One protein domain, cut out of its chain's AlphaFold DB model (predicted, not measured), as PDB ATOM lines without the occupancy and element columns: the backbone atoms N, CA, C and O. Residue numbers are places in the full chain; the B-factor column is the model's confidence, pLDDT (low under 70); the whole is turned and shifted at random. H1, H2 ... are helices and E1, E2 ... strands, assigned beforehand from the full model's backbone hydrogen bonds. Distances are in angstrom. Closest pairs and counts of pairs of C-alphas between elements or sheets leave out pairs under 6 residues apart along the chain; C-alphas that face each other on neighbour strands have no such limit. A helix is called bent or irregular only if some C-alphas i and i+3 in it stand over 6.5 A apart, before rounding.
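Overview. This is residues 2 to 157 of the 158 residues of an uncharacterized protein of Cohnella lupini (UniProt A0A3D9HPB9). One very long helix, H2, runs along one side of the domain; H1 folds back beside its first part as a helical hairpin, and the small strand hairpin E1 and E2 sits by its far end. Beside H2 is a body in which the antiparallel helices H3 and H4 pack side by side on the strand hairpin E4 and E5, mostly on E4, while E3, which leads into E4, pairs with E6. The printed part has 156 residues with five named helices and six named strands, in the order H1, H2, E1, E2, E3, E4, E5, H3, H4, E6, H5; the class is mixed, helices and strands. The strands form three antiparallel two-stranded sheets, E1 with E2, E3 with E6, and E4 with E5. The whole is loose, with a radius of gyration of the C-alphas of 18.7 A, and its outline is a rod of 66 by 32 by 23 A.

Along the chain. Find C-alpha 2 at (29.786, 88.296, 286.541); from there H1, residues 2 to 19, runs 25.8 A. Next comes H2, residues 24 to 65, which runs 57.6 A from C-alpha 24 at (40.739, 108.860, 304.403) to C-alpha 65 at (13.081, 61.024, 288.071). Look then for E1, residues 70 to 72, and E2, residues 75 to 77. E3, residues 82 to 85, runs on into E4, residues 87 to 92, across a break of 1 residue, at 12 degrees. E4 is 16.9 A long and E5, residues 95 to 100, is 16.7 A. H3, residues 111 to 128, spans 27.0 A, and H4, residues 133 to 145, spans 18.2 A. E6, residues 149 to 152, is followed at once by H5, residues 153 to 157, which ends with C-alpha 157 at (11.482, 68.159, 281.847).

Arrangement. Begin with the helical hairpin of H1 and H2: they touch, H2 with residues 26 to 45 alone, at a shallow tilt of 14 degrees, opposite ways, and the closest C-alphas, those of Ser 9 and Gly 34, are 4.6 A apart. H2 has a kink of 47 degrees near residue 59 and is irregular, with C-alphas 60 and 63 7.9 A apart; H3 has a kink of 27 degrees near residue 122 and is irregular too, with C-alphas 124 and 127 7.4 A apart. In the hairpin of E1 and E2, N 72 is 3.0 A from O 75, within hydrogen-bond range. The closest C-alphas of H2 and E1, those of Glu 64 and Ala 70, are 6.7 A apart. Between the antiparallel E3 and E6, look at N 83 and O 151, 2.8 A apart. In the hairpin of E4 and E5, N 88 and O 99 are 2.7 A apart. H3 and E4 have 25 pairs of C-alphas within 8 A, the closest being Val 90 and Phe 125 at 4.6 A. H3 and H4 form a helical hairpin and touch at a shallow tilt of 6 degrees, opposite ways, with the C-alphas of Trp 127 and Gly 133 closest at 4.5 A. H2 and H3 are close but not clearly touching, at a steep tilt of 58 degrees, with the C-alphas of Cys 40 and Ile 121 closest at 7.2 A. H2 and H5 are also close but not clearly touching, with the C-alphas of Arg 62 and Leu 157 closest at 7.3 A. H1 and H4 are apart. Every O i to N i+4 pair is within hydrogen-bond range in H4 and H5; the counts are 12 of 14 in H1, 36 of 38 in H2 and 12 of 14 in H3.

Size, cuts and confidence. The two C-alphas farthest apart, those of Asp 21 and Thr 67, are 66.7 A apart. The printed part has no cut and no long link; the link from E5 to H3, 10 residues, is short and the others are tight. The mean pLDDT of the printed part is 89.7, and no printed residue is under 70.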
ATOM      1  N   GLU A   2      28.675  88.473 285.611       86.56
ATOM      2  CA  GLU A   2      29.786  88.296 286.541       86.56
ATOM      3  C   GLU A   2      31.007  89.146 286.160       86.56
ATOM      4  O   GLU A   2      31.441  89.965 286.956       86.56
ATOM      5  N   TRP A   3      31.484  89.060 284.913       86.56
ATOM      6  CA  TRP A   3      32.611  89.879 284.442       86.56
ATOM      7  C   TRP A   3      32.380  91.391 284.549       86.56
ATOM      8  O   TRP A   3      33.316  92.118 284.844       86.56
ATOM      9  N   LEU A   4      31.146  91.876 284.365       85.50
ATOM     10  CA  LEU A   4      30.836  93.297 284.553       85.50
ATOM     11  C   LEU A   4      30.957  93.676 286.032       85.50
ATOM     12  O   LEU A   4      31.585  94.677 286.348       85.50
ATOM     13  N   VAL A   5      30.425  92.848 286.937       85.56
ATOM     14  CA  VAL A   5      30.535  93.065 288.391       85.56
ATOM     15  C   VAL A   5      32.003  93.064 288.838       85.56
ATOM     16  O   VAL A   5      32.392  93.906 289.646       85.56
ATOM     17  N   LEU A   6      32.835  92.183 288.268       90.00
ATOM     18  CA  LEU A   6      34.280  92.177 288.514       90.00
ATOM     19  C   LEU A   6      34.949  93.467 288.026       90.00
ATOM     20  O   LEU A   6      35.719  94.059 288.774       90.00
ATOM     21  N   LEU A   7      34.635  93.922 286.809       89.31
ATOM     22  CA  LEU A   7      35.178  95.172 286.269       89.31
ATOM     23  C   LEU A   7      34.819  96.370 287.158       89.31
ATOM     24  O   LEU A   7      35.689  97.188 287.449       89.31
ATOM     25  N   PHE A   8      33.579  96.444 287.654       86.19
ATOM     26  CA  PHE A   8      33.191  97.466 288.628       86.19
ATOM     27  C   PHE A   8      33.987  97.348 289.934       86.19
ATOM     28  O   PHE A   8      34.501  98.352 290.419       86.19
ATOM     29  N   SER A   9      34.139  96.145 290.492       89.19
ATOM     30  CA  SER A   9      34.944  95.933 291.705       89.19
ATOM     31  C   SER A   9      36.395  96.396 291.512       89.19
ATOM     32  O   SER A   9      36.909  97.167 292.322       89.19
ATOM     33  N   MET A  10      37.027  96.017 290.397       91.25
ATOM     34  CA  MET A  10      38.388  96.436 290.049       91.25
ATOM     35  C   MET A  10      38.508  97.951 289.881       91.25
ATOM     36  O   MET A  10      39.495  98.527 290.327       91.25
ATOM     37  N   PHE A  11      37.508  98.606 289.284       90.94
ATOM     38  CA  PHE A  11      37.474 100.063 289.164       90.94
ATOM     39  C   PHE A  11      37.482 100.747 290.540       90.94
ATOM     40  O   PHE A  11      38.279 101.657 290.762       90.94
ATOM     41  N   PHE A  12      36.657 100.280 291.483       90.06
ATOM     42  CA  PHE A  12      36.624 100.833 292.841       90.06
ATOM     43  C   PHE A  12      37.929 100.585 293.603       90.06
ATOM     44  O   PHE A  12      38.411 101.499 294.265       90.06
ATOM     45  N   TYR A  13      38.550  99.410 293.462       90.62
ATOM     46  CA  TYR A  13      39.883  99.177 294.026       90.62
ATOM     47  C   TYR A  13      40.958 100.046 293.361       90.62
ATOM     48  O   TYR A  13      41.790 100.612 294.060       90.62
ATOM     49  N   GLY A  14      40.927 100.235 292.042       88.31
ATOM     50  CA  GLY A  14      41.830 101.159 291.346       88.31
ATOM     51  C   GLY A  14      41.693 102.598 291.850       88.31
ATOM     52  O   GLY A  14      42.695 103.272 292.083       88.31
ATOM     53  N   ALA A  15      40.462 103.044 292.110       87.69
ATOM     54  CA  ALA A  15      40.199 104.365 292.670       87.69
ATOM     55  C   ALA A  15      40.801 104.553 294.076       87.69
ATOM     56  O   ALA A  15      41.189 105.677 294.400       87.69
ATOM     57  N   THR A  16      40.953 103.480 294.875       86.88
ATOM     58  CA  THR A  16      41.580 103.568 296.214       86.88
ATOM     59  C   THR A  16      43.037 104.016 296.153       86.88
ATOM     60  O   THR A  16      43.473 104.775 297.014       86.88
ATOM     61  N   PHE A  17      43.778 103.616 295.113       82.56
ATOM     62  CA  PHE A  17      45.163 104.051 294.916       82.56
ATOM     63  C   PHE A  17      45.255 105.549 294.629       82.56
ATOM     64  O   PHE A  17      46.194 106.201 295.068       82.56
ATOM     65  N   TRP A  18      44.275 106.099 293.910       80.88
ATOM     66  CA  TRP A  18      44.246 107.522 293.577       80.88
ATOM     67  C   TRP A  18      43.728 108.385 294.736       80.88
ATOM     68  O   TRP A  18      44.174 109.512 294.923       80.88
ATOM     69  N   SER A  19      42.800 107.860 295.543       78.94
ATOM     70  CA  SER A  19      42.193 108.584 296.666       78.94
ATOM     71  C   SER A  19      43.001 108.535 297.967       78.94
ATOM     72  O   SER A  19      42.677 109.287 298.892       78.94
ATOM     73  N   TYR A  20      44.050 107.706 298.023       76.81
ATOM     74  CA  TYR A  20      44.898 107.488 299.199       76.81
ATOM     75  C   TYR A  20      45.430 108.797 299.804       76.81
ATOM     76  O   TYR A  20      45.264 109.028 300.999       76.81
ATOM     77  N   ASP A  21      45.963 109.693 298.971       77.06
ATOM     78  CA  ASP A  21      46.545 110.961 299.432       77.06
ATOM     79  C   ASP A  21      45.517 112.096 299.582       77.06
ATOM     80  O   ASP A  21      45.840 113.169 300.087       77.06
ATOM     81  N   THR A  22      44.266 111.892 299.149       79.44
ATOM     82  CA  THR A  22      43.266 112.974 299.086       79.44
ATOM     83  C   THR A  22      42.355 113.011 300.316       79.44
ATOM     84  O   THR A  22      42.070 114.085 300.840       79.44
ATOM     85  N   SER A  23      41.840 111.859 300.768       88.56
ATOM     86  CA  SER A  23      40.924 111.784 301.919       88.56
ATOM     87  C   SER A  23      40.755 110.354 302.434       88.56
ATOM     88  O   SER A  23      40.344 109.461 301.689       88.56
ATOM     89  N   GLN A  24      40.947 110.157 303.743       87.81
ATOM     90  CA  GLN A  24      40.739 108.860 304.403       87.81
ATOM     91  C   GLN A  24      39.300 108.341 304.248       87.81
ATOM     92  O   GLN A  24      39.087 107.139 304.094       87.81
ATOM     93  N   ALA A  25      38.306 109.235 304.237       88.81
ATOM     94  CA  ALA A  25      36.906 108.845 304.081       88.81
ATOM     95  C   ALA A  25      36.631 108.244 302.690       88.81
ATOM     96  O   ALA A  25      35.939 107.231 302.583       88.81
ATOM     97  N   ASN A  26      37.218 108.820 301.635       87.81
ATOM     98  CA  ASN A  26      37.063 108.320 300.265       87.81
ATOM     99  C   ASN A  26      37.728 106.955 300.087       87.81
ATOM    100  O   ASN A  26      37.139 106.067 299.470       87.81
ATOM    101  N   PHE A  27      38.912 106.779 300.675       88.50
ATOM    102  CA  PHE A  27      39.621 105.504 300.675       88.50
ATOM    103  C   PHE A  27      38.774 104.388 301.307       88.50
ATOM    104  O   PHE A  27      38.529 103.358 300.675       88.50
ATOM    105  N   ILE A  28      38.257 104.614 302.523       91.06
ATOM    106  CA  ILE A  28      37.431 103.630 303.241       91.06
ATOM    107  C   ILE A  28      36.157 103.314 302.451       91.06
ATOM    108  O   ILE A  28      35.808 102.147 302.271       91.06
ATOM    109  N   PHE A  29      35.474 104.341 301.944       91.44
ATOM    110  CA  PHE A  29      34.245 104.178 301.173       91.44
ATOM    111  C   PHE A  29      34.453 103.319 299.917       91.44
ATOM    112  O   PHE A  29      33.703 102.372 299.674       91.44
ATOM    113  N   GLN A  30      35.500 103.606 299.141       92.38
ATOM    114  CA  GLN A  30      35.824 102.854 297.928       92.38
ATOM    115  C   GLN A  30      36.226 101.409 298.236       92.38
ATOM    116  O   GLN A  30      35.809 100.500 297.517       92.38
ATOM    117  N   LEU A  31      36.962 101.179 299.326       92.50
ATOM    118  CA  LEU A  31      37.344  99.838 299.767       92.50
ATOM    119  C   LEU A  31      36.117  99.005 300.159       92.50
ATOM    120  O   LEU A  31      36.006  97.843 299.755       92.50
ATOM    121  N   ILE A  32      35.170  99.596 300.898       94.06
ATOM    122  CA  ILE A  32      33.914  98.934 301.276       94.06
ATOM    123  C   ILE A  32      33.127  98.550 300.022       94.06
ATOM    124  O   ILE A  32      32.738  97.390 299.881       94.06
ATOM    125  N   ILE A  33      32.934  99.487 299.089       92.69
ATOM    126  CA  ILE A  33      32.204  99.208 297.847       92.69
ATOM    127  C   ILE A  33      32.912  98.121 297.041       92.69
ATOM    128  O   ILE A  33      32.277  97.130 296.685       92.69
ATOM    129  N   GLY A  34      34.218  98.259 296.796       92.31
ATOM    130  CA  GLY A  34      35.007  97.272 296.056       92.31
ATOM    131  C   GLY A  34      34.853  95.862 296.631       92.31
ATOM    132  O   GLY A  34      34.622  94.913 295.875       92.31
ATOM    133  N   THR A  35      34.861  95.752 297.962       94.56
ATOM    134  CA  THR A  35      34.682  94.491 298.698       94.56
ATOM    135  C   THR A  35      33.271  93.929 298.548       94.56
ATOM    136  O   THR A  35      33.111  92.750 298.236       94.56
ATOM    137  N   VAL A  36      32.231  94.752 298.705       94.12
ATOM    138  CA  VAL A  36      30.835  94.322 298.506       94.12
ATOM    139  C   VAL A  36      30.620  93.812 297.080       94.12
ATOM    140  O   VAL A  36      29.989  92.770 296.879       94.12
ATOM    141  N   LEU A  37      31.180  94.501 296.084       92.69
ATOM    142  CA  LEU A  37      31.081  94.089 294.686       92.69
ATOM    143  C   LEU A  37      31.833  92.786 294.412       92.69
ATOM    144  O   LEU A  37      31.317  91.926 293.697       92.69
ATOM    145  N   LEU A  38      33.008  92.604 295.019       93.44
ATOM    146  CA  LEU A  38      33.761  91.357 294.924       93.44
ATOM    147  C   LEU A  38      32.972  90.186 295.523       93.44
ATOM    148  O   LEU A  38      32.879  89.129 294.904       93.44
ATOM    149  N   LEU A  39      32.337  90.376 296.683       94.25
ATOM    150  CA  LEU A  39      31.480  89.355 297.293       94.25
ATOM    151  C   LEU A  39      30.280  89.009 296.401       94.25
ATOM    152  O   LEU A  39      29.978  87.829 296.220       94.25
ATOM    153  N   CYS A  40      29.638  90.008 295.785       92.25
ATOM    154  CA  CYS A  40      28.566  89.775 294.810       92.25
ATOM    155  C   CYS A  40      29.065  88.967 293.602       92.25
ATOM    156  O   CYS A  40      28.388  88.048 293.144       92.25
ATOM    157  N   PHE A  41      30.258  89.280 293.095       92.00
ATOM    158  CA  PHE A  41      30.883  88.542 292.001       92.00
ATOM    159  C   PHE A  41      31.156  87.079 292.370       92.00
ATOM    160  O   PHE A  41      30.769  86.179 291.622       92.00
ATOM    161  N   LEU A  42      31.766  86.832 293.532       93.56
ATOM    162  CA  LEU A  42      32.046  85.479 294.019       93.56
ATOM    163  C   LEU A  42      30.756  84.676 294.219       93.56
ATOM    164  O   LEU A  42      30.688  83.509 293.827       93.56
ATOM    165  N   TYR A  43      29.716  85.312 294.760       93.44
ATOM    166  CA  TYR A  43      28.394  84.712 294.904       93.44
ATOM    167  C   TYR A  43      27.799  84.301 293.551       93.44
ATOM    168  O   TYR A  43      27.355  83.164 293.396       93.44
ATOM    169  N   LEU A  44      27.848  85.180 292.546       91.19
ATOM    170  CA  LEU A  44      27.330  84.883 291.207       91.19
ATOM    171  C   LEU A  44      28.114  83.771 290.494       91.19
ATOM    172  O   LEU A  44      27.520  82.968 289.773       91.19
ATOM    173  N   ILE A  45      29.435  83.698 290.687       91.31
ATOM    174  CA  ILE A  45      30.247  82.594 290.157       91.31
ATOM    175  C   ILE A  45      29.861  81.273 290.810       91.31
ATOM    176  O   ILE A  45      29.724  80.265 290.113       91.31
ATOM    177  N   ARG A  46      29.686  81.264 292.134       92.56
ATOM    178  CA  ARG A  46      29.271  80.063 292.857       92.56
ATOM    179  C   ARG A  46      27.899  79.581 292.389       92.56
ATOM    180  O   ARG A  46      27.767  78.412 292.041       92.56
ATOM    181  N   ASP A  47      26.923  80.485 292.313       93.19
ATOM    182  CA  ASP A  47      25.565  80.173 291.851       93.19
ATOM    183  C   ASP A  47      25.563  79.606 290.423       93.19
ATOM    184  O   ASP A  47      24.856  78.642 290.138       93.19
ATOM    185  N   ARG A  48      26.416  80.136 289.531       91.12
ATOM    186  CA  ARG A  48      26.578  79.593 288.177       91.12
ATOM    187  C   ARG A  48      27.051  78.141 288.183       91.12
ATOM    188  O   ARG A  48      26.456  77.331 287.479       91.12
ATOM    189  N   ARG A  49      28.092  77.820 288.954       92.00
ATOM    190  CA  ARG A  49      28.628  76.451 289.023       92.00
ATOM    191  C   ARG A  49      27.568  75.469 289.515       92.00
ATOM    192  O   ARG A  49      27.353  74.441 288.888       92.00
ATOM    193  N   GLU A  50      26.859  75.833 290.581       91.19
ATOM    194  CA  GLU A  50      25.788  75.004 291.147       91.19
ATOM    195  C   GLU A  50      24.596  74.863 290.176       91.19
ATOM    196  O   GLU A  50      23.946  73.821 290.132       91.19
ATOM    197  N   GLN A  51      24.311  75.885 289.358       91.69
ATOM    198  CA  GLN A  51      23.294  75.797 288.307       91.69
ATOM    199  C   GLN A  51      23.700  74.828 287.185       91.69
ATOM    200  O   GLN A  51      22.857  74.069 286.710       91.69
ATOM    201  N   GLU A  52      24.952  74.883 286.731       91.44
ATOM    202  CA  GLU A  52      25.481  73.991 285.690       91.44
ATOM    203  C   GLU A  52      25.492  72.537 286.175       91.44
ATOM    204  O   GLU A  52      25.022  71.649 285.468       91.44
ATOM    205  N   GLU A  53      25.932  72.309 287.412       92.75
ATOM    206  CA  GLU A  53      25.911  70.997 288.061       92.75
ATOM    207  C   GLU A  53      24.490  70.433 288.161       92.75
ATOM    208  O   GLU A  53      24.249  69.294 287.764       92.75
ATOM    209  N   PHE A  54      23.523  71.245 288.603       91.25
ATOM    210  CA  PHE A  54      22.121  70.831 288.646       91.25
ATOM    211  C   PHE A  54      21.563  70.514 287.255       91.25
ATOM    212  O   PHE A  54      20.837  69.538 287.099       91.25
ATOM    213  N   ALA A  55      21.902  71.303 286.232       90.56
ATOM    214  CA  ALA A  55      21.436  71.060 284.868       90.56
ATOM    215  C   ALA A  55      21.983  69.741 284.297       90.56
ATOM    216  O   ALA A  55      21.234  68.972 283.693       90.56
ATOM    217  N   LEU A  56      23.267  69.450 284.527       91.62
ATOM    218  CA  LEU A  56      23.894  68.187 284.127       91.62
ATOM    219  C   LEU A  56      23.307  66.997 284.893       91.62
ATOM    220  O   LEU A  56      23.031  65.943 284.310       91.62
ATOM    221  N   TRP A  57      23.079  67.170 286.195       92.06
ATOM    222  CA  TRP A  57      22.428  66.164 287.025       92.06
ATOM    223  C   TRP A  57      21.001  65.875 286.535       92.06
ATOM    224  O   TRP A  57      20.654  64.718 286.308       92.06
ATOM    225  N   LEU A  58      20.212  66.919 286.265       90.12
ATOM    226  CA  LEU A  58      18.840  66.805 285.771       90.12
ATOM    227  C   LEU A  58      18.791  66.077 284.422       90.12
ATOM    228  O   LEU A  58      17.936  65.221 284.204       90.12
ATOM    229  N   GLN A  59      19.730  66.378 283.525       88.94
ATOM    230  CA  GLN A  59      19.808  65.725 282.221       88.94
ATOM    231  C   GLN A  59      20.178  64.238 282.332       88.94
ATOM    232  O   GLN A  59      19.591  63.412 281.633       88.94
ATOM    233  N   SER A  60      21.130  63.892 283.205       89.00
ATOM    234  CA  SER A  60      21.585  62.507 283.403       89.00
ATOM    235  C   SER A  60      20.556  61.634 284.127       89.00
ATOM    236  O   SER A  60      20.420  60.463 283.782       89.00
ATOM    237  N   HIS A  61      19.775  62.207 285.046       89.31
ATOM    238  CA  HIS A  61      18.798  61.473 285.864       89.31
ATOM    239  C   HIS A  61      17.345  61.638 285.385       89.31
ATOM    240  O   HIS A  61      16.423  61.122 286.015       89.31
ATOM    241  N   ARG A  62      17.109  62.295 284.237       84.62
ATOM    242  CA  ARG A  62      15.761  62.571 283.694       84.62
ATOM    243  C   ARG A  62      14.840  61.349 283.669       84.62
ATOM    244  O   ARG A  62      13.664  61.474 283.986       84.62
ATOM    245  N   LYS A  63      15.345  60.179 283.262       82.31
ATOM    246  CA  LYS A  63      14.529  58.955 283.159       82.31
ATOM    247  C   LYS A  63      14.173  58.376 284.530       82.31
ATOM    248  O   LYS A  63      13.052  57.927 284.723       82.31
ATOM    249  N   GLU A  64      15.111  58.409 285.469       82.50
ATOM    250  CA  GLU A  64      14.929  57.887 286.827       82.50
ATOM    251  C   GLU A  64      13.907  58.723 287.605       82.50
ATOM    252  O   GLU A  64      12.965  58.184 288.177       82.50
ATOM    253  N   ILE A  65      14.010  60.049 287.485       83.19
ATOM    254  CA  ILE A  65      13.081  61.024 288.071       83.19
ATOM    255  C   ILE A  65      11.630  60.809 287.619       83.19
ATOM    256  O   ILE A  65      10.706  61.008 288.399       83.19
ATOM    257  N   LEU A  66      11.417  60.444 286.352       80.06
ATOM    258  CA  LEU A  66      10.071  60.231 285.810       80.06
ATOM    259  C   LEU A  66       9.423  58.931 286.301       80.06
ATOM    260  O   LEU A  66       8.218  58.765 286.131       80.06
ATOM    261  N   THR A  67      10.211  58.007 286.854       79.19
ATOM    262  CA  THR A  67       9.745  56.658 287.202       79.19
ATOM    263  C   THR A  67       9.654  56.444 288.711       79.19
ATOM    264  O   THR A  67       8.781  55.706 289.157       79.19
ATOM    265  N   ASP A  68      10.535  57.077 289.490       81.88
ATOM    266  CA  ASP A  68      10.574  56.948 290.950       81.88
ATOM    267  C   ASP A  68      10.952  58.291 291.612       81.88
ATOM    268  O   ASP A  68      10.215  59.273 291.515       81.88
ATOM    269  N   ARG A  69      12.107  58.362 292.276       81.44
ATOM    270  CA  ARG A  69      12.613  59.528 293.011       81.44
ATOM    271  C   ARG A  69      14.118  59.610 292.832       81.44
ATOM    272  O   ARG A  69      14.791  58.586 292.788       81.44
ATOM    273  N   ALA A  70      14.654  60.822 292.755       87.12
ATOM    274  CA  ALA A  70      16.095  61.031 292.650       87.12
ATOM    275  C   ALA A  70      16.584  61.970 293.750       87.12
ATOM    276  O   ALA A  70      15.836  62.812 294.241       87.12
ATOM    277  N   PHE A  71      17.853  61.845 294.131       87.75
ATOM    278  CA  PHE A  71      18.456  62.701 295.148       87.75
ATOM    279  C   PHE A  71      19.479  63.646 294.524       87.75
ATOM    280  O   PHE A  71      20.399  63.210 293.832       87.75
ATOM    281  N   PHE A  72      19.354  64.937 294.825       87.50
ATOM    282  CA  PHE A  72      20.352  65.950 294.489       87.50
ATOM    283  C   PHE A  72      20.795  66.660 295.762       87.50
ATOM    284  O   PHE A  72      19.974  67.251 296.460       87.50
ATOM    285  N   ASN A  73      22.093  66.617 296.078       85.69
ATOM    286  CA  ASN A  73      22.655  67.260 297.273       85.69
ATOM    287  C   ASN A  73      21.888  66.935 298.571       85.69
ATOM    288  O   ASN A  73      21.618  67.820 299.378       85.69
ATOM    289  N   HIS A  74      21.542  65.655 298.758       87.62
ATOM    290  CA  HIS A  74      20.768  65.125 299.893       87.62
ATOM    291  C   HIS A  74      19.292  65.546 299.958       87.62
ATOM    292  O   HIS A  74      18.608  65.195 300.919       87.62
ATOM    293  N   PHE A  75      18.780  66.244 298.946       87.62
ATOM    294  CA  PHE A  75      17.359  66.549 298.829       87.62
ATOM    295  C   PHE A  75      16.680  65.555 297.896       87.62
ATOM    296  O   PHE A  75      17.170  65.299 296.794       87.62
ATOM    297  N   GLU A  76      15.558  65.004 298.349       88.31
ATOM    298  CA  GLU A  76      14.678  64.191 297.517       88.31
ATOM    299  C   GLU A  76      13.979  65.092 296.497       88.31
ATOM    300  O   GLU A  76      13.418  66.134 296.845       88.31
ATOM    301  N   ILE A  77      14.051  64.697 295.231       89.44
ATOM    302  CA  ILE A  77      13.435  65.381 294.104       89.44
ATOM    303  C   ILE A  77      12.428  64.427 293.466       89.44
ATOM    304  O   ILE A  77      12.776  63.367 292.942       89.44
ATOM    305  N   THR A  78      11.172  64.856 293.502       86.50
ATOM    306  CA  THR A  78      10.001  64.203 292.910       86.50
ATOM    307  C   THR A  78       9.363  65.109 291.857       86.50
ATOM    308  O   THR A  78       9.640  66.309 291.804       86.50
ATOM    309  N   THR A  79       8.459  64.570 291.038       84.50
ATOM    310  CA  THR A  79       7.731  65.334 290.005       84.50
ATOM    311  C   THR A  79       6.999  66.567 290.548       84.50
ATOM    312  O   THR A  79       6.926  67.589 289.862       84.50
ATOM    313  N   ASP A  80       6.532  66.496 291.795       86.25
ATOM    314  CA  ASP A  80       5.788  67.563 292.475       86.25
ATOM    315  C   ASP A  80       6.694  68.564 293.210       86.25
ATOM    316  O   ASP A  80       6.218  69.512 293.840       86.25
ATOM    317  N   THR A  81       8.016  68.376 293.147       90.00
ATOM    318  CA  THR A  81       8.970  69.280 293.793       90.00
ATOM    319  C   THR A  81       8.908  70.664 293.150       90.00
ATOM    320  O   THR A  81       9.071  70.824 291.937       90.00
ATOM    321  N   LEU A  82       8.689  71.680 293.989       91.81
ATOM    322  CA  LEU A  82       8.614  73.075 293.573       91.81
ATOM    323  C   LEU A  82       9.996  73.723 293.603       91.81
ATOM    324  O   LEU A  82      10.642  73.820 294.651       91.81
ATOM    325  N   PHE A  83      10.404  74.241 292.452       93.62
ATOM    326  CA  PHE A  83      11.627  75.004 292.292       93.62
ATOM    327  C   PHE A  83      11.333  76.489 292.129       93.62
ATOM    328  O   PHE A  83      10.437  76.899 291.395       93.62
ATOM    329  N   ILE A  84      12.144  77.311 292.781       94.56
ATOM    330  CA  ILE A  84      12.087  78.765 292.718       94.56
ATOM    331  C   ILE A  84      13.353  79.279 292.041       94.56
ATOM    332  O   ILE A  84      14.459  78.831 292.350       94.56
ATOM    333  N   ARG A  85      13.206  80.256 291.146       94.75
ATOM    334  CA  ARG A  85      14.321  81.016 290.572       94.75
ATOM    335  C   ARG A  85      14.138  82.505 290.762       94.75
ATOM    336  O   ARG A  85      13.056  83.048 290.544       94.75
ATOM    337  N   TYR A  86      15.238  83.161 291.082       96.06
ATOM    338  CA  TYR A  86      15.337  84.610 291.108       96.06
ATOM    339  C   TYR A  86      16.065  85.103 289.872       96.06
ATOM    340  O   TYR A  86      16.777  84.360 289.194       96.06
ATOM    341  N   GLU A  87      15.867  86.372 289.569       95.25
ATOM    342  CA  GLU A  87      16.451  87.006 288.403       95.25
ATOM    343  C   GLU A  87      17.249  88.229 288.837       95.25
ATOM    344  O   GLU A  87      16.850  88.961 289.738       95.25
ATOM    345  N   ALA A  88      18.402  88.428 288.215       94.56
ATOM    346  CA  ALA A  88      19.198  89.623 288.358       94.56
ATOM    347  C   ALA A  88      19.385  90.294 287.002       94.56
ATOM    348  O   ALA A  88      19.528  89.620 285.977       94.56
ATOM    349  N   VAL A  89      19.450  91.624 287.011       93.62
ATOM    350  CA  VAL A  89      19.796  92.423 285.833       93.62
ATOM    351  C   VAL A  89      20.991  93.304 286.144       93.62
ATOM    352  O   VAL A  89      21.033  93.979 287.168       93.62
ATOM    353  N   VAL A  90      21.965  93.284 285.239       90.94
ATOM    354  CA  VAL A  90      23.060  94.251 285.196       90.94
ATOM    355  C   VAL A  90      22.947  94.968 283.870       90.94
ATOM    356  O   VAL A  90      23.006  94.349 282.806       90.94
ATOM    357  N   SER A  91      22.786  96.271 283.959       89.19
ATOM    358  CA  SER A  91      22.677  97.188 282.845       89.19
ATOM    359  C   SER A  91      23.918  98.065 282.792       89.19
ATOM    360  O   SER A  91      24.523  98.347 283.823       89.19
ATOM    361  N   PHE A  92      24.300  98.489 281.594       87.19
ATOM    362  CA  PHE A  92      25.320  99.508 281.375       87.19
ATOM    363  C   PHE A  92      25.130 100.139 279.995       87.19
ATOM    364  O   PHE A  92      24.980  99.433 278.998       87.19
ATOM    365  N   ALA A  93      25.150 101.469 279.938       85.81
ATOM    366  CA  ALA A  93      24.960 102.272 278.732       85.81
ATOM    367  C   ALA A  93      23.686 101.906 277.943       85.81
ATOM    368  O   ALA A  93      22.607 102.392 278.263       85.81
ATOM    369  N   PHE A  94      23.789 101.048 276.927       86.75
ATOM    370  CA  PHE A  94      22.671 100.645 276.062       86.75
ATOM    371  C   PHE A  94      22.333  99.153 276.156       86.75
ATOM    372  O   PHE A  94      21.463  98.671 275.436       86.75
ATOM    373  N   PHE A  95      23.014  98.402 277.025       85.88
ATOM    374  CA  PHE A  95      22.821  96.963 277.156       85.88
ATOM    375  C   PHE A  95      22.370  96.576 278.561       85.88
ATOM    376  O   PHE A  95      22.847  97.107 279.562       85.88
ATOM    377  N   SER A  96      21.472  95.597 278.625       88.81
ATOM    378  CA  SER A  96      21.011  94.966 279.861       88.81
ATOM    379  C   SER A  96      21.199  93.463 279.741       88.81
ATOM    380  O   SER A  96      20.793  92.846 278.758       88.81
ATOM    381  N   LYS A  97      21.848  92.860 280.736       90.75
ATOM    382  CA  LYS A  97      22.075  91.420 280.798       90.75
ATOM    383  C   LYS A  97      21.288  90.826 281.951       90.75
ATOM    384  O   LYS A  97      21.542  91.139 283.112       90.75
ATOM    385  N   HIS A  98      20.384  89.924 281.598       92.06
ATOM    386  CA  HIS A  98      19.603  89.138 282.537       92.06
ATOM    387  C   HIS A  98      20.389  87.894 282.952       92.06
ATOM    388  O   HIS A  98      21.090  87.271 282.146       92.06
ATOM    389  N   ARG A  99      20.283  87.535 284.225       91.31
ATOM    390  CA  ARG A  99      20.847  86.314 284.790       91.31
ATOM    391  C   ARG A  99      19.837  85.730 285.751       91.31
ATOM    392  O   ARG A  99      19.434  86.374 286.709       91.31
ATOM    393  N   THR A 100      19.462  84.492 285.519       93.81
ATOM    394  CA  THR A 100      18.636  83.730 286.444       93.81
ATOM    395  C   THR A 100      19.518  82.947 287.409       93.81
ATOM    396  O   THR A 100      20.578  82.459 287.011       93.81
ATOM    397  N   SER A 101      19.074  82.815 288.654       93.62
ATOM    398  CA  SER A 101      19.739  82.009 289.678       93.62
ATOM    399  C   SER A 101      19.716  80.519 289.339       93.62
ATOM    400  O   SER A 101      18.980  80.091 288.431       93.62
ATOM    401  N   ARG A 102      20.416  79.702 290.132       93.56
ATOM    402  CA  ARG A 102      20.118  78.264 290.211       93.56
ATOM    403  C   ARG A 102      18.671  78.009 290.648       93.56
ATOM    404  O   ARG A 102      17.986  78.907 291.149       93.56
ATOM    405  N   TYR A 103      18.209  76.783 290.434       92.94
ATOM    406  CA  TYR A 103      16.921  76.328 290.945       92.94
ATOM    407  C   TYR A 103      17.037  76.072 292.448       92.94
ATOM    408  O   TYR A 103      17.900  75.318 292.889       92.94
ATOM    409  N   PHE A 104      16.176  76.713 293.234       92.62
ATOM    410  CA  PHE A 104      16.078  76.479 294.669       92.62
ATOM    411  C   PHE A 104      14.847  75.636 294.968       92.62
ATOM    412  O   PHE A 104      13.737  76.055 294.661       92.62
ATOM    413  N   ILE A 105      15.024  74.498 295.627       91.56
ATOM    414  CA  ILE A 105      13.922  73.719 296.191       91.56
ATOM    415  C   ILE A 105      13.215  74.542 297.279       91.56
ATOM    416  O   ILE A 105      13.833  75.006 298.250       91.56
ATOM    417  N   GLN A 106      11.911  74.745 297.106       87.94
ATOM    418  CA  GLN A 106      11.072  75.459 298.061       87.94
ATOM    419  C   GLN A 106      10.990  74.678 299.384       87.94
ATOM    420  O   GLN A 106      10.628  73.510 299.397       87.94
ATOM    421  N   GLY A 107      11.332  75.324 300.504       84.69
ATOM    422  CA  GLY A 107      11.315  74.716 301.846       84.69
ATOM    423  C   GLY A 107      12.637  74.079 302.292       84.69
ATOM    424  O   GLY A 107      12.871  73.972 303.490       84.69
ATOM    425  N   ALA A 108      13.530  73.741 301.359       86.88
ATOM    426  CA  ALA A 108      14.835  73.147 301.664       86.88
ATOM    427  C   ALA A 108      15.964  74.186 301.787       86.88
ATOM    428  O   ALA A 108      16.828  74.088 302.657       86.88
ATOM    429  N   HIS A 109      15.970  75.200 300.919       87.69
ATOM    430  CA  HIS A 109      16.995  76.244 300.942       87.69
ATOM    431  C   HIS A 109      16.523  77.518 301.648       87.69
ATOM    432  O   HIS A 109      15.332  77.826 301.707       87.69
ATOM    433  N   LEU A 110      17.494  78.331 302.085       86.81
ATOM    434  CA  LEU A 110      17.306  79.701 302.584       86.81
ATOM    435  C   LEU A 110      16.876  80.650 301.449       86.81
ATOM    436  O   LEU A 110      17.600  81.568 301.051       86.81
ATOM    437  N   THR A 111      15.691  80.421 300.891       86.50
ATOM    438  CA  THR A 111      15.139  81.168 299.755       86.50
ATOM    439  C   THR A 111      15.020  82.682 299.997       86.50
ATOM    440  O   THR A 111      15.304  83.419 299.047       86.50
ATOM    441  N   PRO A 112      14.724  83.205 301.212       89.94
ATOM    442  CA  PRO A 112      14.665  84.651 301.432       89.94
ATOM    443  C   PRO A 112      16.025  85.343 301.282       89.94
ATOM    444  O   PRO A 112      16.073  86.473 300.799       89.94
ATOM    445  N   LEU A 113      17.120  84.667 301.654       91.31
ATOM    446  CA  LEU A 113      18.477  85.201 301.519       91.31
ATOM    447  C   LEU A 113      18.867  85.330 300.043       91.31
ATOM    448  O   LEU A 113      19.337  86.379 299.613       91.31
ATOM    449  N   HIS A 114      18.611  84.290 299.249       92.00
ATOM    450  CA  HIS A 114      18.909  84.301 297.814       92.00
ATOM    451  C   HIS A 114      18.056  85.344 297.079       92.00
ATOM    452  O   HIS A 114      18.574  86.103 296.262       92.00
ATOM    453  N   ARG A 115      16.776  85.481 297.452       93.94
ATOM    454  CA  ARG A 115      15.911  86.572 296.982       93.94
ATOM    455  C   ARG A 115      16.528  87.943 297.247       93.94
ATOM    456  O   ARG A 115      16.547  88.787 296.349       93.94
ATOM    457  N   ALA A 116      17.005  88.170 298.473       94.44
ATOM    458  CA  ALA A 116      17.611  89.436 298.866       94.44
ATOM    459  C   ALA A 116      18.887  89.714 298.061       94.44
ATOM    460  O   ALA A 116      19.024  90.811 297.533       94.44
ATOM    461  N   MET A 117      19.761  88.720 297.879       93.75
ATOM    462  CA  MET A 117      20.996  88.864 297.098       93.75
ATOM    463  C   MET A 117      20.731  89.211 295.626       93.75
ATOM    464  O   MET A 117      21.284  90.183 295.117       93.75
ATOM    465  N   PHE A 118      19.842  88.486 294.941       94.62
ATOM    466  CA  PHE A 118      19.519  88.770 293.534       94.62
ATOM    467  C   PHE A 118      18.804  90.118 293.351       94.62
ATOM    468  O   PHE A 118      19.060  90.843 292.384       94.62
ATOM    469  N   SER A 119      17.951  90.497 294.306       95.81
ATOM    470  CA  SER A 119      17.314  91.820 294.315       95.81
ATOM    471  C   SER A 119      18.332  92.928 294.570       95.81
ATOM    472  O   SER A 119      18.306  93.940 293.883       95.81
ATOM    473  N   PHE A 120      19.271  92.723 295.495       94.69
ATOM    474  CA  PHE A 120      20.343  93.670 295.790       94.69
ATOM    475  C   PHE A 120      21.243  93.905 294.573       94.69
ATOM    476  O   PHE A 120      21.490  95.048 294.206       94.69
ATOM    477  N   ILE A 121      21.647  92.841 293.873       93.31
ATOM    478  CA  ILE A 121      22.429  92.950 292.631       93.31
ATOM    479  C   ILE A 121      21.655  93.751 291.575       93.31
ATOM    480  O   ILE A 121      22.210  94.659 290.960       93.31
ATOM    481  N   THR A 122      20.364  93.466 291.400       95.19
ATOM    482  CA  THR A 122      19.502  94.213 290.465       95.19
ATOM    483  C   THR A 122      19.368  95.681 290.859       95.19
ATOM    484  O   THR A 122      19.432  96.557 290.006       95.19
ATOM    485  N   LEU A 123      19.228  95.965 292.153       94.31
ATOM    486  CA  LEU A 123      19.137  97.321 292.683       94.31
ATOM    487  C   LEU A 123      20.444  98.103 292.515       94.31
ATOM    488  O   LEU A 123      20.403  99.315 292.380       94.31
ATOM    489  N   LEU A 124      21.604  97.453 292.526       90.56
ATOM    490  CA  LEU A 124      22.869  98.152 292.296       90.56
ATOM    491  C   LEU A 124      23.138  98.381 290.811       90.56
ATOM    492  O   LEU A 124      23.660  99.428 290.430       90.56
ATOM    493  N   PHE A 125      22.794  97.410 289.967       90.94
ATOM    494  CA  PHE A 125      23.293  97.365 288.596       90.94
ATOM    495  C   PHE A 125      22.229  97.477 287.507       90.94
ATOM    496  O   PHE A 125      22.583  97.671 286.349       90.94
ATOM    497  N   GLY A 126      20.940  97.370 287.813       91.12
ATOM    498  CA  GLY A 126      19.889  97.367 286.794       91.12
ATOM    499  C   GLY A 126      19.640  98.733 286.142       91.12
ATOM    500  O   GLY A 126      19.176  98.799 285.003       91.12
ATOM    501  N   TRP A 127      19.980  99.827 286.828       91.44
ATOM    502  CA  TRP A 127      19.571 101.184 286.441       91.44
ATOM    503  C   TRP A 127      20.339 101.772 285.261       91.44
ATOM    504  O   TRP A 127      19.842 102.678 284.601       91.44
ATOM    505  N   TRP A 128      21.550 101.285 284.995       87.94
ATOM    506  CA  TRP A 128      22.524 102.008 284.174       87.94
ATOM    507  C   TRP A 128      22.330 101.866 282.658       87.94
ATOM    508  O   TRP A 128      23.251 102.208 281.917       87.94
ATOM    509  N   SER A 129      21.184 101.361 282.179       87.75
ATOM    510  CA  SER A 129      20.846 101.393 280.748       87.75
ATOM    511  C   SER A 129      19.843 102.494 280.416       87.75
ATOM    512  O   SER A 129      18.799 102.634 281.056       87.75
ATOM    513  N   VAL A 130      20.133 103.260 279.369       86.75
ATOM    514  CA  VAL A 130      19.241 104.284 278.820       86.75
ATOM    515  C   VAL A 130      18.597 103.737 277.541       86.75
ATOM    516  O   VAL A 130      19.322 103.228 276.687       86.75
ATOM    517  N   PRO A 131      17.264 103.825 277.357       81.50
ATOM    518  CA  PRO A 131      16.254 104.425 278.243       81.50
ATOM    519  C   PRO A 131      15.547 103.438 279.201       81.50
ATOM    520  O   PRO A 131      14.798 103.869 280.074       81.50
ATOM    521  N   PHE A 132      15.736 102.121 279.053       85.06
ATOM    522  CA  PHE A 132      14.864 101.110 279.684       85.06
ATOM    523  C   PHE A 132      15.371 100.522 281.017       85.06
ATOM    524  O   PHE A 132      14.684  99.688 281.618       85.06
ATOM    525  N   GLY A 133      16.542 100.932 281.508       85.94
ATOM    526  CA  GLY A 133      17.154 100.405 282.733       85.94
ATOM    527  C   GLY A 133      16.239 100.491 283.951       85.94
ATOM    528  O   GLY A 133      15.945  99.457 284.554       85.94
ATOM    529  N   PRO A 134      15.681 101.667 284.286       89.44
ATOM    530  CA  PRO A 134      14.778 101.791 285.428       89.44
ATOM    531  C   PRO A 134      13.543 100.888 285.339       89.44
ATOM    532  O   PRO A 134      13.177 100.241 286.318       89.44
ATOM    533  N   ILE A 135      12.935 100.777 284.154       92.19
ATOM    534  CA  ILE A 135      11.735  99.955 283.941       92.19
ATOM    535  C   ILE A 135      12.058  98.474 284.167       92.19
ATOM    536  O   ILE A 135      11.395  97.805 284.961       92.19
ATOM    537  N   THR A 136      13.103  97.964 283.509       91.88
ATOM    538  CA  THR A 136      13.537  96.562 283.653       91.88
ATOM    539  C   THR A 136      13.924  96.227 285.093       91.88
ATOM    540  O   THR A 136      13.536  95.177 285.609       91.88
ATOM    541  N   THR A 137      14.604  97.152 285.770       94.19
ATOM    542  CA  THR A 137      14.992  97.023 287.179       94.19
ATOM    543  C   THR A 137      13.776  96.864 288.080       94.19
ATOM    544  O   THR A 137      13.702  95.903 288.844       94.19
ATOM    545  N   ILE A 138      12.788  97.757 287.960       94.81
ATOM    546  CA  ILE A 138      11.570  97.715 288.779       94.81
ATOM    547  C   ILE A 138      10.801  96.411 288.545       94.81
ATOM    548  O   ILE A 138      10.382  95.769 289.509       94.81
ATOM    549  N   VAL A 139      10.657  95.979 287.287       95.19
ATOM    550  CA  VAL A 139       9.959  94.728 286.943       95.19
ATOM    551  C   VAL A 139      10.625  93.514 287.599       95.19
ATOM    552  O   VAL A 139       9.935  92.669 288.174       95.19
ATOM    553  N   VAL A 140      11.955  93.427 287.547       95.25
ATOM    554  CA  VAL A 140      12.702  92.296 288.119       95.25
ATOM    555  C   VAL A 140      12.698  92.330 289.646       95.25
ATOM    556  O   VAL A 140      12.466  91.295 290.276       95.25
ATOM    557  N   LEU A 141      12.860  93.506 290.259       96.31
ATOM    558  CA  LEU A 141      12.738  93.666 291.710       96.31
ATOM    559  C   LEU A 141      11.359  93.223 292.198       96.31
ATOM    560  O   LEU A 141      11.255  92.398 293.103       96.31
ATOM    561  N   TRP A 142      10.298  93.709 291.555       96.38
ATOM    562  CA  TRP A 142       8.925  93.345 291.890       96.38
ATOM    563  C   TRP A 142       8.685  91.835 291.799       96.38
ATOM    564  O   TRP A 142       8.073  91.234 292.686       96.38
ATOM    565  N   ARG A 143       9.217  91.198 290.753       95.69
ATOM    566  CA  ARG A 143       9.129  89.750 290.561       95.69
ATOM    567  C   ARG A 143       9.844  88.975 291.665       95.69
ATOM    568  O   ARG A 143       9.258  88.058 292.241       95.69
ATOM    569  N   ASN A 144      11.076  89.352 292.000       95.75
ATOM    570  CA  ASN A 144      11.819  88.705 293.077       95.75
ATOM    571  C   ASN A 144      11.104  88.866 294.422       95.75
ATOM    572  O   ASN A 144      10.976  87.893 295.165       95.75
ATOM    573  N   LEU A 145      10.575  90.059 294.716       93.44
ATOM    574  CA  LEU A 145       9.836  90.337 295.950       93.44
ATOM    575  C   LEU A 145       8.577  89.468 296.090       93.44
ATOM    576  O   LEU A 145       8.316  88.968 297.185       93.44
ATOM    577  N   ARG A 146       7.869  89.195 294.985       94.38
ATOM    578  CA  ARG A 146       6.718  88.271 294.919       94.38
ATOM    579  C   ARG A 146       7.078  86.781 295.040       94.38
ATOM    580  O   ARG A 146       6.187  85.935 295.031       94.38
ATOM    581  N   GLY A 147       8.359  86.455 295.204       89.62
ATOM    582  CA  GLY A 147       8.833  85.086 295.412       89.62
ATOM    583  C   GLY A 147       9.480  84.447 294.186       89.62
ATOM    584  O   GLY A 147       9.677  83.239 294.198       89.62
ATOM    585  N   GLY A 148       9.829  85.237 293.165       92.81
ATOM    586  CA  GLY A 148      10.523  84.753 291.974       92.81
ATOM    587  C   GLY A 148       9.629  83.946 291.032       92.81
ATOM    588  O   GLY A 148       8.403  83.942 291.145       92.81
ATOM    589  N   HIS A 149      10.260  83.273 290.075       93.69
ATOM    590  CA  HIS A 149       9.595  82.333 289.175       93.69
ATOM    591  C   HIS A 149       9.497  80.966 289.839       93.69
ATOM    592  O   HIS A 149      10.483  80.503 290.414       93.69
ATOM    593  N   ARG A 150       8.337  80.317 289.740       93.75
ATOM    594  CA  ARG A 150       8.101  78.974 290.277       93.75
ATOM    595  C   ARG A 150       7.941  77.992 289.128       93.75
ATOM    596  O   ARG A 150       7.255  78.315 288.165       93.75
ATOM    597  N   TYR A 151       8.562  76.833 289.260       92.81
ATOM    598  CA  TYR A 151       8.524  75.747 288.290       92.81
ATOM    599  C   TYR A 151       8.283  74.444 289.038       92.81
ATOM    600  O   TYR A 151       8.866  74.241 290.107       92.81
ATOM    601  N   THR A 152       7.460  73.558 288.492       90.81
ATOM    602  CA  THR A 152       7.473  72.153 288.911       90.81
ATOM    603  C   THR A 152       8.587  71.417 288.179       90.81
ATOM    604  O   THR A 152       9.108  71.890 287.168       90.81
ATOM    605  N   LEU A 153       8.965  70.235 288.660       86.06
ATOM    606  CA  LEU A 153       9.931  69.412 287.937       86.06
ATOM    607  C   LEU A 153       9.414  69.005 286.552       86.06
ATOM    608  O   LEU A 153      10.187  68.974 285.599       86.06
ATOM    609  N   SER A 154       8.112  68.742 286.427       82.38
ATOM    610  CA  SER A 154       7.478  68.451 285.138       82.38
ATOM    611  C   SER A 154       7.651  69.591 284.129       82.38
ATOM    612  O   SER A 154       7.977  69.316 282.976       82.38
ATOM    613  N   ASP A 155       7.550  70.854 284.559       86.69
ATOM    614  CA  ASP A 155       7.803  72.022 283.701       86.69
ATOM    615  C   ASP A 155       9.259  72.089 283.211       86.69
ATOM    616  O   ASP A 155       9.526  72.635 282.145       86.69
ATOM    617  N   LEU A 156      10.209  71.553 283.985       84.81
ATOM    618  CA  LEU A 156      11.638  71.545 283.639       84.81
ATOM    619  C   LEU A 156      12.037  70.401 282.709       84.81
ATOM    620  O   LEU A 156      13.116  70.448 282.117       84.81
ATOM    621  N   LEU A 157      11.215  69.356 282.637       81.12
ATOM    622  CA  LEU A 157      11.482  68.159 281.847       81.12
ATOM    623  C   LEU A 157      10.792  68.165 280.480       81.12
ATOM    624  O   LEU A 157      11.126  67.296 279.669       81.12
TER     625      LEU A 157